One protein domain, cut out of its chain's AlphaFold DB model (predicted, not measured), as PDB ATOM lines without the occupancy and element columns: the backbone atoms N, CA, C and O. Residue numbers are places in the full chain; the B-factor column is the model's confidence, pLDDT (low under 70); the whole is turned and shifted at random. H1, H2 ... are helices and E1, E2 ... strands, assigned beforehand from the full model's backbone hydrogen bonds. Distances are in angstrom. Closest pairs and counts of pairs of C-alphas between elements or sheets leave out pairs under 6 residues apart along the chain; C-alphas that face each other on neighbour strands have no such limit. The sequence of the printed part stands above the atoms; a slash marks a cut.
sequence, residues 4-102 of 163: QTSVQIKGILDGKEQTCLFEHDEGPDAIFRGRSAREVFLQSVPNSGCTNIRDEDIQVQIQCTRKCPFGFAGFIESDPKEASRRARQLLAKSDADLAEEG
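Overview. This is residues 4 to 102 of the 163 residues of an uncharacterized protein of Peptococcaceae bacterium CEB3 (UniProt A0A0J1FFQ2). A long, narrow, twisted sheet of four strands makes most of the length of a rod, with H1, H2 and H3 over one face and H4 by the end where E3 turns into E4. The printed part has 99 residues with four named helices and four named strands, in the order E1, E2, H1, H2, E3, E4, H3, H4. The sheet, E2 E1 E3 E4, is antiparallel, and the class is mixed. The whole is only just loose, close to compact, with a radius of gyration of the C-alphas of 15.3 A and spans of 50 by 22 by 20 A.

Arrangement. E1, residues 4 to 13, and E2, residues 16 to 24, form an antiparallel hairpin, with N 7 and O 22 within hydrogen-bond range at 2.8 A. H1, residues 29 to 32, is on the sheet; its closest C-alphas to E2 are Ile 31 and Phe 22, 7.1 A. H2, residues 37 to 44, runs across the strands, at 84 degrees to E2 on the local plane; its closest C-alphas to E1 are Phe 41 and Ile 9, 6.5 A. E3, residues 58 to 68, is the antiparallel neighbour of E1, with N 6 and O 63 2.8 A apart. E2, H1, H2 and E3 form a split strand-helix-strand unit, two strands running the same way with E1 between them, and its crossover is right-handed. E4, residues 71 to 77, forms a hairpin with E3, with N 66 and O 73 2.7 A apart. H3, residues 80 to 92, runs along the strands on the same face as H2, at 3 degrees to E3 on the local plane; its closest C-alphas to E3 are Ala 87 and Cys 64, 6.6 A. H4, residues 95 to 102, is only just over E4, with 3 C-alphas; H2, H3 and H4 on one face of the sheet make two layers. In H2, H3 and H4 every O i to N i+4 pair is within hydrogen-bond range; H1 is too short for one.

Along the chain. E1 begins at C-alpha 4 (-10.951, 29.670, -26.811) and is 28.7 A long, E2 26.8 A, E3 32.2 A and H3 18.3 A. H4 ends at C-alpha 102 (-2.115, 27.263, -12.565).

Size, cuts and confidence. The C-alphas of Gly 49 and Ala 96 are farthest apart, 50.5 A. The printed part has no cut. The link from H2 to E3 is long, 13 residues. Residues 46 to 52, 69 to 72, 96 and 98 to 102 have pLDDT under 70.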
ATOM      1  N   GLN A   4     -10.429  28.393 -26.351       86.00
ATOM      2  CA  GLN A   4     -10.951  29.670 -26.811       86.00
ATOM      3  C   GLN A   4      -9.771  30.570 -27.151       86.00
ATOM      4  O   GLN A   4      -8.873  30.773 -26.334       86.00
ATOM      5  N   THR A   5      -9.764  31.106 -28.363       87.00
ATOM      6  CA  THR A   5      -8.744  32.045 -28.821       87.00
ATOM      7  C   THR A   5      -9.399  33.372 -29.157       87.00
ATOM      8  O   THR A   5     -10.338  33.418 -29.949       87.00
ATOM      9  N   SER A   6      -8.867  34.448 -28.587       87.94
ATOM     10  CA  SER A   6      -9.200  35.826 -28.929       87.94
ATOM     11  C   SER A   6      -7.961  36.502 -29.506       87.94
ATOM     12  O   SER A   6      -6.886  36.469 -28.908       87.94
ATOM     13  N   VAL A   7      -8.080  37.078 -30.698       88.00
ATOM     14  CA  VAL A   7      -7.012  37.821 -31.369       88.00
ATOM     15  C   VAL A   7      -7.469  39.256 -31.545       88.00
ATOM     16  O   VAL A   7      -8.435  39.528 -32.255       88.00
ATOM     17  N   GLN A   8      -6.728  40.176 -30.947       90.38
ATOM     18  CA  GLN A   8      -6.861  41.602 -31.170       90.38
ATOM     19  C   GLN A   8      -5.727  42.065 -32.085       90.38
ATOM     20  O   GLN A   8      -4.550  41.866 -31.787       90.38
ATOM     21  N   ILE A   9      -6.081  42.692 -33.205       90.06
ATOM     22  CA  ILE A   9      -5.119  43.313 -34.117       90.06
ATOM     23  C   ILE A   9      -5.418  44.802 -34.189       90.06
ATOM     24  O   ILE A   9      -6.509  45.203 -34.590       90.06
ATOM     25  N   LYS A  10      -4.444  45.618 -33.804       89.88
ATOM     26  CA  LYS A  10      -4.524  47.073 -33.774       89.88
ATOM     27  C   LYS A  10      -3.519  47.654 -34.762       89.88
ATOM     28  O   LYS A  10      -2.353  47.282 -34.746       89.88
ATOM     29  N   GLY A  11      -3.960  48.571 -35.612       85.19
ATOM     30  CA  GLY A  11      -3.109  49.243 -36.593       85.19
ATOM     31  C   GLY A  11      -3.528  50.693 -36.801       85.19
ATOM     32  O   GLY A  11      -4.648  51.081 -36.461       85.19
ATOM     33  N   ILE A  12      -2.632  51.509 -37.356       81.19
ATOM     34  CA  ILE A  12      -2.909  52.918 -37.672       81.19
ATOM     35  C   ILE A  12      -3.072  53.072 -39.187       81.19
ATOM     36  O   ILE A  12      -2.136  52.838 -39.946       81.19
ATOM     37  N   LEU A  13      -4.253  53.506 -39.623       78.12
ATOM     38  CA  LEU A  13      -4.606  53.748 -41.024       78.12
ATOM     39  C   LEU A  13      -4.954  55.220 -41.227       78.12
ATOM     40  O   LEU A  13      -5.855  55.735 -40.568       78.12
ATOM     41  N   ASP A  14      -4.237  55.902 -42.122       75.12
ATOM     42  CA  ASP A  14      -4.423  57.334 -42.415       75.12
ATOM     43  C   ASP A  14      -4.478  58.215 -41.148       75.12
ATOM     44  O   ASP A  14      -5.281  59.141 -41.025       75.12
ATOM     45  N   GLY A  15      -3.637  57.891 -40.158       73.62
ATOM     46  CA  GLY A  15      -3.575  58.594 -38.871       73.62
ATOM     47  C   GLY A  15      -4.705  58.259 -37.890       73.62
ATOM     48  O   GLY A  15      -4.773  58.870 -36.824       73.62
ATOM     49  N   LYS A  16      -5.580  57.298 -38.208       79.44
ATOM     50  CA  LYS A  16      -6.632  56.796 -37.315       79.44
ATOM     51  C   LYS A  16      -6.321  55.385 -36.842       79.44
ATOM     52  O   LYS A  16      -5.996  54.504 -37.632       79.44
ATOM     53  N   GLU A  17      -6.464  55.168 -35.544       84.38
ATOM     54  CA  GLU A  17      -6.338  53.842 -34.955       84.38
ATOM     55  C   GLU A  17      -7.562  52.982 -35.293       84.38
ATOM     56  O   GLU A  17      -8.706  53.418 -35.162       84.38
ATOM     57  N   GLN A  18      -7.305  51.757 -35.730       85.50
ATOM     58  CA  GLN A  18      -8.296  50.750 -36.078       85.50
ATOM     59  C   GLN A  18      -7.955  49.472 -35.316       85.50
ATOM     60  O   GLN A  18      -6.794  49.069 -35.252       85.50
ATOM     61  N   THR A  19      -8.967  48.845 -34.727       88.12
ATOM     62  CA  THR A  19      -8.821  47.603 -33.963       88.12
ATOM     63  C   THR A  19      -9.810  46.576 -34.488       88.12
ATOM     64  O   THR A  19     -11.006  46.852 -34.572       88.12
ATOM     65  N   CYS A  20      -9.314  45.387 -34.806       88.62
ATOM     66  CA  CYS A  20     -10.112  44.230 -35.180       88.62
ATOM     67  C   CYS A  20     -10.020  43.177 -34.075       88.62
ATOM     68  O   CYS A  20      -8.930  42.910 -33.564       88.62
ATOM     69  N   LEU A  21     -11.157  42.578 -33.731       89.56
ATOM     70  CA  LEU A  21     -11.257  41.491 -32.763       89.56
ATOM     71  C   LEU A  21     -11.755  40.236 -33.480       89.56
ATOM     72  O   LEU A  21     -12.743  40.294 -34.213       89.56
ATOM     73  N   PHE A  22     -11.080  39.115 -33.253       90.06
ATOM     74  CA  PHE A  22     -11.448  37.811 -33.790       90.06
ATOM     75  C   PHE A  22     -11.526  36.806 -32.654       90.06
ATOM     76  O   PHE A  22     -10.599  36.710 -31.855       90.06
ATOM     77  N   GLU A  23     -12.596  36.027 -32.614       89.19
ATOM     78  CA  GLU A  23     -12.802  34.986 -31.611       89.19
ATOM     79  C   GLU A  23     -13.041  33.646 -32.306       89.19
ATOM     80  O   GLU A  23     -13.677  33.589 -33.364       89.19
ATOM     81  N   HIS A  24     -12.491  32.571 -31.744       90.38
ATOM     82  CA  HIS A  24     -12.662  31.219 -32.270       90.38
ATOM     83  C   HIS A  24     -12.519  30.162 -31.169       90.38
ATOM     84  O   HIS A  24     -11.684  30.300 -30.277       90.38
ATOM     85  N   ASP A  25     -13.248  29.052 -31.296       87.00
ATOM     86  CA  ASP A  25     -13.197  27.904 -30.371       87.00
ATOM     87  C   ASP A  25     -12.070  26.897 -30.709       87.00
ATOM     88  O   ASP A  25     -12.134  25.706 -30.394       87.00
ATOM     89  N   GLU A  26     -11.024  27.371 -31.390       87.94
ATOM     90  CA  GLU A  26      -9.835  26.592 -31.750       87.94
ATOM     91  C   GLU A  26      -8.573  27.437 -31.536       87.94
ATOM     92  O   GLU A  26      -8.637  28.509 -30.942       87.94
ATOM     93  N   GLY A  27      -7.407  26.964 -31.989       87.88
ATOM     94  CA  GLY A  27      -6.147  27.707 -31.894       87.88
ATOM     95  C   GLY A  27      -6.036  28.894 -32.860       87.88
ATOM     96  O   GLY A  27      -6.836  29.019 -33.791       87.88
ATOM     97  N   PRO A  28      -4.990  29.733 -32.706       89.62
ATOM     98  CA  PRO A  28      -4.758  30.898 -33.566       89.62
ATOM     99  C   PRO A  28      -4.693  30.551 -35.063       89.62
ATOM    100  O   PRO A  28      -5.115  31.347 -35.903       89.62
ATOM    101  N   ASP A  29      -4.244  29.339 -35.400       91.75
ATOM    102  CA  ASP A  29      -4.213  28.807 -36.767       91.75
ATOM    103  C   ASP A  29      -5.575  28.919 -37.490       91.75
ATOM    104  O   ASP A  29      -5.604  29.184 -38.695       91.75
ATOM    105  N   ALA A  30      -6.705  28.793 -36.778       88.94
ATOM    106  CA  ALA A  30      -8.048  28.896 -37.358       88.94
ATOM    107  C   ALA A  30      -8.421  30.331 -37.788       88.94
ATOM    108  O   ALA A  30      -9.191  30.519 -38.740       88.94
ATOM    109  N   ILE A  31      -7.835  31.337 -37.129       89.12
ATOM    110  CA  ILE A  31      -8.016  32.765 -37.421       89.12
ATOM    111  C   ILE A  31      -7.049  33.189 -38.535       89.12
ATOM    112  O   ILE A  31      -7.468  33.689 -39.585       89.12
ATOM    113  N   PHE A  32      -5.752  32.928 -38.354       89.62
ATOM    114  CA  PHE A  32      -4.725  33.358 -39.305       89.62
ATOM    115  C   PHE A  32      -4.770  32.555 -40.611       89.62
ATOM    116  O   PHE A  32      -4.652  33.140 -41.687       89.62
ATOM    117  N   ARG A  33      -5.024  31.240 -40.568       88.38
ATOM    118  CA  ARG A  33      -5.107  30.352 -41.750       88.38
ATOM    119  C   ARG A  33      -3.898  30.475 -42.691       88.38
ATOM    120  O   ARG A  33      -4.052  30.518 -43.907       88.38
ATOM    121  N   GLY A  34      -2.698  30.591 -42.121       85.25
ATOM    122  CA  GLY A  34      -1.445  30.769 -42.865       85.25
ATOM    123  C   GLY A  34      -1.179  32.191 -43.380       85.25
ATOM    124  O   GLY A  34      -0.153  32.405 -44.020       85.25
ATOM    125  N   ARG A  35      -2.065  33.149 -43.090       88.31
ATOM    126  CA  ARG A  35      -1.896  34.572 -43.415       88.31
ATOM    127  C   ARG A  35      -1.146  35.309 -42.309       88.31
ATOM    128  O   ARG A  35      -1.188  34.905 -41.145       88.31
ATOM    129  N   SER A  36      -0.500  36.417 -42.652       88.12
ATOM    130  CA  SER A  36       0.101  37.319 -41.669       88.12
ATOM    131  C   SER A  36      -0.966  38.129 -40.923       88.12
ATOM    132  O   SER A  36      -2.090  38.309 -41.399       88.12
ATOM    133  N   ALA A  37      -0.616  38.670 -39.753       87.81
ATOM    134  CA  ALA A  37      -1.513  39.557 -39.013       87.81
ATOM    135  C   ALA A  37      -1.931  40.788 -39.831       87.81
ATOM    136  O   ALA A  37      -3.084  41.210 -39.765       87.81
ATOM    137  N   ARG A  38      -1.025  41.294 -40.673       87.62
ATOM    138  CA  ARG A  38      -1.307  42.359 -41.637       87.62
ATOM    139  C   ARG A  38      -2.373  41.976 -42.644       87.62
ATOM    140  O   ARG A  38      -3.296  42.750 -42.870       87.62
ATOM    141  N   GLU A  39      -2.269  40.799 -43.242       88.44
ATOM    142  CA  GLU A  39      -3.257  40.328 -44.213       88.44
ATOM    143  C   GLU A  39      -4.638  40.157 -43.570       88.44
ATOM    144  O   GLU A  39      -5.637  40.583 -44.146       88.44
ATOM    145  N   VAL A  40      -4.695  39.591 -42.360       89.44
ATOM    146  CA  VAL A  40      -5.947  39.435 -41.601       89.44
ATOM    147  C   VAL A  40      -6.556  40.798 -41.246       89.44
ATOM    148  O   VAL A  40      -7.761  41.000 -41.410       89.44
ATOM    149  N   PHE A  41      -5.728  41.755 -40.821       88.31
ATOM    150  CA  PHE A  41      -6.157  43.115 -40.506       88.31
ATOM    151  C   PHE A  41      -6.710  43.845 -41.735       88.31
ATOM    152  O   PHE A  41      -7.841  44.318 -41.713       88.31
ATOM    153  N   LEU A  42      -5.958  43.871 -42.840       85.38
ATOM    154  CA  LEU A  42      -6.356  44.566 -44.068       85.38
ATOM    155  C   LEU A  42      -7.630  43.986 -44.696       85.38
ATOM    156  O   LEU A  42      -8.405  44.730 -45.287       85.38
ATOM    157  N   GLN A  43      -7.881  42.680 -44.549       85.38
ATOM    158  CA  GLN A  43      -9.133  42.055 -44.997       85.38
ATOM    159  C   GLN A  43     -10.354  42.482 -44.179       85.38
ATOM    160  O   GLN A  43     -11.480  42.399 -44.663       85.38
ATOM    161  N   SER A  44     -10.129  42.926 -42.946       80.56
ATOM    162  CA  SER A  44     -11.184  43.267 -41.991       80.56
ATOM    163  C   SER A  44     -11.507  44.762 -41.984       80.56
ATOM    164  O   SER A  44     -12.488  45.180 -41.372       80.56
ATOM    165  N   VAL A  45     -10.712  45.573 -42.687       78.31
ATOM    166  CA  VAL A  45     -10.894  47.021 -42.785       78.31
ATOM    167  C   VAL A  45     -11.703  47.369 -44.044       78.31
ATOM    168  O   VAL A  45     -11.281  47.058 -45.161       78.31
ATOM    169  N   PRO A  46     -12.838  48.081 -43.913       65.12
ATOM    170  CA  PRO A  46     -13.671  48.491 -45.040       65.12
ATOM    171  C   PRO A  46     -13.083  49.717 -45.767       65.12
ATOM    172  O   PRO A  46     -13.589  50.824 -45.626       65.12
ATOM    173  N   ASN A  47     -11.978  49.528 -46.499       61.50
ATOM    174  CA  ASN A  47     -11.492  50.335 -47.636       61.50
ATOM    175  C   ASN A  47     -10.033  49.955 -47.935       61.50
ATOM    176  O   ASN A  47      -9.108  50.403 -47.264       61.50
ATOM    177  N   SER A  48      -9.809  49.174 -48.990       53.72
ATOM    178  CA  SER A  48      -8.492  48.666 -49.409       53.72
ATOM    179  C   SER A  48      -7.562  49.712 -50.053       53.72
ATOM    180  O   SER A  48      -6.519  49.355 -50.596       53.72
ATOM    181  N   GLY A  49      -7.913  51.003 -49.995       52.47
ATOM    182  CA  GLY A  49      -7.098  52.101 -50.530       52.47
ATOM    183  C   GLY A  49      -5.804  52.370 -49.749       52.47
ATOM    184  O   GLY A  49      -4.897  53.011 -50.274       52.47
ATOM    185  N   CYS A  50      -5.687  51.853 -48.523       57.31
ATOM    186  CA  CYS A  50      -4.505  52.008 -47.680       57.31
ATOM    187  C   CYS A  50      -3.557  50.809 -47.837       57.31
ATOM    188  O   CYS A  50      -3.608  49.845 -47.076       57.31
ATOM    189  N   THR A  51      -2.652  50.865 -48.815       61.19
ATOM    190  CA  THR A  51      -1.616  49.831 -49.024       61.19
ATOM    191  C   THR A  51      -0.343  50.047 -48.195       61.19
ATOM    192  O   THR A  51       0.515  49.166 -48.160       61.19
ATOM    193  N   ASN A  52      -0.218  51.189 -47.506       66.00
ATOM    194  CA  ASN A  52       1.024  51.646 -46.866       66.00
ATOM    195  C   ASN A  52       1.158  51.295 -45.371       66.00
ATOM    196  O   ASN A  52       1.890  51.972 -44.657       66.00
ATOM    197  N   ILE A  53       0.485  50.252 -44.881       73.06
ATOM    198  CA  ILE A  53       0.778  49.696 -43.551       73.06
ATOM    199  C   ILE A  53       1.943  48.712 -43.663       73.06
ATOM    200  O   ILE A  53       1.884  47.785 -44.482       73.06
ATOM    201  N   ARG A  54       2.983  48.899 -42.843       77.38
ATOM    202  CA  ARG A  54       4.050  47.911 -42.639       77.38
ATOM    203  C   ARG A  54       3.679  46.989 -41.484       77.38
ATOM    204  O   ARG A  54       2.851  47.339 -40.651       77.38
ATOM    205  N   ASP A  55       4.313  45.822 -41.414       76.44
ATOM    206  CA  ASP A  55       4.082  44.876 -40.312       76.44
ATOM    207  C   ASP A  55       4.423  45.497 -38.941       76.44
ATOM    208  O   ASP A  55       3.766  45.205 -37.951       76.44
ATOM    209  N   GLU A  56       5.395  46.416 -38.905       78.25
ATOM    210  CA  GLU A  56       5.805  47.194 -37.723       78.25
ATOM    211  C   GLU A  56       4.708  48.130 -37.191       78.25
ATOM    212  O   GLU A  56       4.691  48.461 -36.007       78.25
ATOM    213  N   ASP A  57       3.795  48.561 -38.064       77.88
ATOM    214  CA  ASP A  57       2.715  49.494 -37.731       77.88
ATOM    215  C   ASP A  57       1.480  48.752 -37.165       77.88
ATOM    216  O   ASP A  57       0.437  49.365 -36.911       77.88
ATOM    217  N   ILE A  58       1.592  47.429 -36.974       84.00
ATOM    218  CA  ILE A  58       0.544  46.551 -36.456       84.00
ATOM    219  C   ILE A  58       0.964  45.965 -35.112       84.00
ATOM    220  O   ILE A  58       1.990  45.304 -34.976       84.00
ATOM    221  N   GLN A  59       0.107  46.150 -34.119       87.94
ATOM    222  CA  GLN A  59       0.194  45.496 -32.824       87.94
ATOM    223  C   GLN A  59      -0.792  44.334 -32.778       87.94
ATOM    224  O   GLN A  59      -1.970  44.483 -33.101       87.94
ATOM    225  N   VAL A  60      -0.304  43.172 -32.360       88.56
ATOM    226  CA  VAL A  60      -1.091  41.944 -32.266       88.56
ATOM    227  C   VAL A  60      -1.060  41.467 -30.825       88.56
ATOM    228  O   VAL A  60       0.004  41.393 -30.212       88.56
ATOM    229  N   GLN A  61      -2.228  41.126 -30.299       86.12
ATOM    230  CA  GLN A  61      -2.381  40.466 -29.015       86.12
ATOM    231  C   GLN A  61      -3.251  39.228 -29.209       86.12
ATOM    232  O   GLN A  61      -4.383  39.312 -29.676       86.12
ATOM    233  N   ILE A  62      -2.703  38.070 -28.870       86.31
ATOM    234  CA  ILE A  62      -3.339  36.767 -29.019       86.31
ATOM    235  C   ILE A  62      -3.494  36.188 -27.627       86.31
ATOM    236  O   ILE A  62      -2.510  35.880 -26.961       86.31
ATOM    237  N   GLN A  63      -4.732  36.024 -27.197       80.31
ATOM    238  CA  GLN A  63      -5.076  35.367 -25.956       80.31
ATOM    239  C   GLN A  63      -5.638  33.984 -26.267       80.31
ATOM    240  O   GLN A  63      -6.575  33.847 -27.046       80.31
ATOM    241  N   CYS A  64      -5.068  32.954 -25.650       79.50
ATOM    242  CA  CYS A  64      -5.561  31.584 -25.738       79.50
ATOM    243  C   CYS A  64      -5.921  31.106 -24.336       79.50
ATOM    244  O   CYS A  64      -5.075  31.152 -23.442       79.50
ATOM    245  N   THR A  65      -7.143  30.628 -24.142       80.50
ATOM    246  CA  THR A  65      -7.631  30.079 -22.877       80.50
ATOM    247  C   THR A  65      -8.249  28.707 -23.101       80.50
ATOM    248  O   THR A  65      -8.907  28.444 -24.098       80.50
ATOM    249  N   ARG A  66      -8.047  27.787 -22.170       81.12
ATOM    250  CA  ARG A  66      -8.676  26.469 -22.148       81.12
ATOM    251  C   ARG A  66      -9.451  26.353 -20.848       81.12
ATOM    252  O   ARG A  66      -8.885  26.523 -19.766       81.12
ATOM    253  N   LYS A  67     -10.739  26.027 -20.954       75.38
ATOM    254  CA  LYS A  67     -11.546  25.677 -19.783       75.38
ATOM    255  C   LYS A  67     -11.053  24.345 -19.217       75.38
ATOM    256  O   LYS A  67     -10.878  23.388 -19.972       75.38
ATOM    257  N   CYS A  68     -10.838  24.310 -17.910       71.19
ATOM    258  CA  CYS A  68     -10.384  23.154 -17.142       71.19
ATOM    259  C   CYS A  68     -11.307  22.964 -15.920       71.19
ATOM    260  O   CYS A  68     -12.048  23.892 -15.577       71.19
ATOM    261  N   PRO A  69     -11.282  21.803 -15.236       61.59
ATOM    262  CA  PRO A  69     -12.097  21.564 -14.037       61.59
ATOM    263  C   PRO A  69     -11.920  22.607 -12.917       61.59
ATOM    264  O   PRO A  69     -12.826  22.795 -12.115       61.59
ATOM    265  N   PHE A  70     -10.786  23.313 -12.905       62.28
ATOM    266  CA  PHE A  70     -10.382  24.306 -11.902       62.28
ATOM    267  C   PHE A  70     -10.368  25.756 -12.414       62.28
ATOM    268  O   PHE A  70      -9.788  26.632 -11.780       62.28
ATOM    269  N   GLY A  71     -10.986  26.032 -13.566       66.06
ATOM    270  CA  GLY A  71     -11.098  27.388 -14.112       66.06
ATOM    271  C   GLY A  71     -10.567  27.503 -15.536       66.06
ATOM    272  O   GLY A  71     -10.940  26.719 -16.410       66.06
ATOM    273  N   PHE A  72      -9.727  28.509 -15.789       69.38
ATOM    274  CA  PHE A  72      -9.176  28.796 -17.114       69.38
ATOM    275  C   PHE A  72      -7.652  28.816 -17.061       69.38
ATOM    276  O   PHE A  72      -7.066  29.630 -16.353       69.38
ATOM    277  N   ALA A  73      -7.018  27.956 -17.854       72.62
ATOM    278  CA  ALA A  73      -5.583  28.011 -18.103       72.62
ATOM    279  C   ALA A  73      -5.346  28.723 -19.436       72.62
ATOM    280  O   ALA A  73      -6.069  28.475 -20.400       72.62
ATOM    281  N   GLY A  74      -4.356  29.605 -19.526       81.56
ATOM    282  CA  GLY A  74      -4.151  30.362 -20.753       81.56
ATOM    283  C   GLY A  74      -2.878  31.183 -20.782       81.56
ATOM    284  O   GLY A  74      -2.085  31.177 -19.846       81.56
ATOM    285  N   PHE A  75      -2.680  31.884 -21.890       81.19
ATOM    286  CA  PHE A  75      -1.552  32.784 -22.087       81.19
ATOM    287  C   PHE A  75      -1.926  33.929 -23.029       81.19
ATOM    288  O   PHE A  75      -2.917  33.857 -23.761       81.19
ATOM    289  N   ILE A  76      -1.093  34.966 -23.011       79.31
ATOM    290  CA  ILE A  76      -1.112  36.080 -23.957       79.31
ATOM    291  C   ILE A  76       0.214  36.058 -24.719       79.31
ATOM    292  O   ILE A  76       1.264  35.837 -24.115       79.31
ATOM    293  N   GLU A  77       0.157  36.259 -26.030       88.25
ATOM    294  CA  GLU A  77       1.310  36.257 -26.931       88.25
ATOM    295  C   GLU A  77       1.114  37.279 -28.060       88.25
ATOM    296  O   GLU A  77      -0.023  37.612 -28.397       88.25
ATOM    297  N   SER A  78       2.195  37.787 -28.650       87.88
ATOM    298  CA  SER A  78       2.123  38.746 -29.764       87.88
ATOM    299  C   SER A  78       2.532  38.151 -31.113       87.88
ATOM    300  O   SER A  78       2.042  38.605 -32.147       87.88
ATOM    301  N   ASP A  79       3.371  37.110 -31.127       88.62
ATOM    302  CA  ASP A  79       3.743  36.391 -32.352       88.62
ATOM    303  C   ASP A  79       2.730  35.266 -32.665       88.62
ATOM    304  O   ASP A  79       2.615  34.307 -31.893       88.62
ATOM    305  N   PRO A  80       2.033  35.303 -33.821       88.25
ATOM    306  CA  PRO A  80       1.111  34.249 -34.246       88.25
ATOM    307  C   PRO A  80       1.708  32.837 -34.288       88.25
ATOM    308  O   PRO A  80       1.006  31.865 -33.984       88.25
ATOM    309  N   LYS A  81       2.986  32.691 -34.657       89.62
ATOM    310  CA  LYS A  81       3.641  31.376 -34.733       89.62
ATOM    311  C   LYS A  81       3.881  30.811 -33.343       89.62
ATOM    312  O   LYS A  81       3.570  29.644 -33.090       89.62
ATOM    313  N   GLU A  82       4.396  31.643 -32.446       90.12
ATOM    314  CA  GLU A  82       4.662  31.257 -31.066       90.12
ATOM    315  C   GLU A  82       3.360  30.991 -30.303       90.12
ATOM    316  O   GLU A  82       3.239  29.974 -29.618       90.12
ATOM    317  N   ALA A  83       2.333  31.815 -30.527       89.31
ATOM    318  CA  ALA A  83       1.002  31.601 -29.975       89.31
ATOM    319  C   ALA A  83       0.418  30.256 -30.427       89.31
ATOM    320  O   ALA A  83      -0.091  29.490 -29.613       89.31
ATOM    321  N   SER A  84       0.550  29.916 -31.711       91.25
ATOM    322  CA  SER A  84       0.078  28.631 -32.246       91.25
ATOM    323  C   SER A  84       0.846  27.449 -31.651       91.25
ATOM    324  O   SER A  84       0.248  26.430 -31.293       91.25
ATOM    325  N   ARG A  85       2.165  27.586 -31.467       93.19
ATOM    326  CA  ARG A  85       3.002  26.581 -30.795       93.19
ATOM    327  C   ARG A  85       2.544  26.354 -29.352       93.19
ATOM    328  O   ARG A  85       2.318  25.209 -28.959       93.19
ATOM    329  N   ARG A  86       2.366  27.430 -28.579       89.38
ATOM    330  CA  ARG A  86       1.920  27.381 -27.177       89.38
ATOM    331  C   ARG A  86       0.476  26.894 -27.039       89.38
ATOM    332  O   ARG A  86       0.193  26.133 -26.121       89.38
ATOM    333  N   ALA A  87      -0.412  27.226 -27.975       88.94
ATOM    334  CA  ALA A  87      -1.790  26.729 -28.006       88.94
ATOM    335  C   ALA A  87      -1.844  25.203 -28.174       88.94
ATOM    336  O   ALA A  87      -2.576  24.524 -27.457       88.94
ATOM    337  N   ARG A  88      -1.014  24.641 -29.067       90.31
ATOM    338  CA  ARG A  88      -0.883  23.181 -29.218       90.31
ATOM    339  C   ARG A  88      -0.344  22.525 -27.950       90.31
ATOM    340  O   ARG A  88      -0.835  21.470 -27.566       90.31
ATOM    341  N   GLN A  89       0.622  23.158 -27.280       89.31
ATOM    342  CA  GLN A  89       1.117  22.679 -25.984       89.31
ATOM    343  C   GLN A  89       0.014  22.704 -24.921       89.31
ATOM    344  O   GLN A  89      -0.186  21.708 -24.239       89.31
ATOM    345  N   LEU A  90      -0.748  23.795 -24.822       85.38
ATOM    346  CA  LEU A  90      -1.857  23.939 -23.874       85.38
ATOM    347  C   LEU A  90      -2.971  22.901 -24.107       85.38
ATOM    348  O   LEU A  90      -3.569  22.400 -23.156       85.38
ATOM    349  N   LEU A  91      -3.240  22.548 -25.367       86.75
ATOM    350  CA  LEU A  91      -4.164  21.470 -25.730       86.75
ATOM    351  C   LEU A  91      -3.620  20.076 -25.389       86.75
ATOM    352  O   LEU A  91      -4.398  19.203 -25.020       86.75
ATOM    353  N   ALA A  92      -2.306  19.870 -25.508       86.81
ATOM    354  CA  ALA A  92      -1.660  18.590 -25.222       86.81
ATOM    355  C   ALA A  92      -1.466  18.320 -23.719       86.81
ATOM    356  O   ALA A  92      -1.355  17.159 -23.334       86.81
ATOM    357  N   LYS A  93      -1.422  19.364 -22.880       83.12
ATOM    358  CA  LYS A  93      -1.284  19.215 -21.424       83.12
ATOM    359  C   LYS A  93      -2.481  18.489 -20.818       83.12
ATOM    360  O   LYS A  93      -3.637  18.735 -21.197       83.12
ATOM    361  N   SER A  94      -2.195  17.608 -19.866       81.19
ATOM    362  CA  SER A  94      -3.230  16.989 -19.049       81.19
ATOM    363  C   SER A  94      -3.816  18.010 -18.073       81.19
ATOM    364  O   SER A  94      -3.215  19.051 -17.805       81.19
ATOM    365  N   ASP A  95      -4.996  17.723 -17.527       71.00
ATOM    366  CA  ASP A  95      -5.584  18.593 -16.505       71.00
ATOM    367  C   ASP A  95      -4.702  18.650 -15.237       71.00
ATOM    368  O   ASP A  95      -4.704  19.668 -14.554       71.00
ATOM    369  N   ALA A  96      -3.890  17.616 -14.966       69.69
ATOM    370  CA  ALA A  96      -2.930  17.606 -13.860       69.69
ATOM    371  C   ALA A  96      -1.753  18.572 -14.093       69.69
ATOM    372  O   ALA A  96      -1.455  19.383 -13.222       69.69
ATOM    373  N   ASP A  97      -1.156  18.561 -15.291       71.00
ATOM    374  CA  ASP A  97      -0.054  19.477 -15.640       71.00
ATOM    375  C   ASP A  97      -0.511  20.946 -15.612       71.00
ATOM    376  O   ASP A  97       0.230  21.854 -15.243       71.00
ATOM    377  N   LEU A  98      -1.757  21.189 -16.032       69.81
ATOM    378  CA  LEU A  98      -2.352  22.524 -16.033       69.81
ATOM    379  C   LEU A  98      -2.686  23.012 -14.620       69.81
ATOM    380  O   LEU A  98      -2.667  24.218 -14.380       69.81
ATOM    381  N   ALA A  99      -2.998  22.097 -13.702       63.75
ATOM    382  CA  ALA A  99      -3.223  22.443 -12.312       63.75
ATOM    383  C   ALA A  99      -1.915  22.852 -11.625       63.75
ATOM    384  O   ALA A  99      -1.924  23.851 -10.920       63.75
ATOM    385  N   GLU A 100      -0.790  22.170 -11.876       63.28
ATOM    386  CA  GLU A 100       0.514  22.556 -11.303       63.28
ATOM    387  C   GLU A 100       0.969  23.952 -11.761       63.28
ATOM    388  O   GLU A 100       1.406  24.758 -10.944       63.28
ATOM    389  N   GLU A 101       0.820  24.286 -13.048       59.47
ATOM    390  CA  GLU A 101       1.194  25.616 -13.567       59.47
ATOM    391  C   GLU A 101       0.216  26.729 -13.177       59.47
ATOM    392  O   GLU A 101       0.577  27.906 -13.163       59.47
ATOM    393  N   GLY A 102      -1.036  26.356 -12.918       56.97
ATOM    394  CA  GLY A 102      -2.115  27.263 -12.565       56.97
ATOM    395  C   GLY A 102      -2.410  27.325 -11.073       56.97
ATOM    396  O   GLY A 102      -3.370  28.007 -10.734       56.97
TER     397      GLY A 102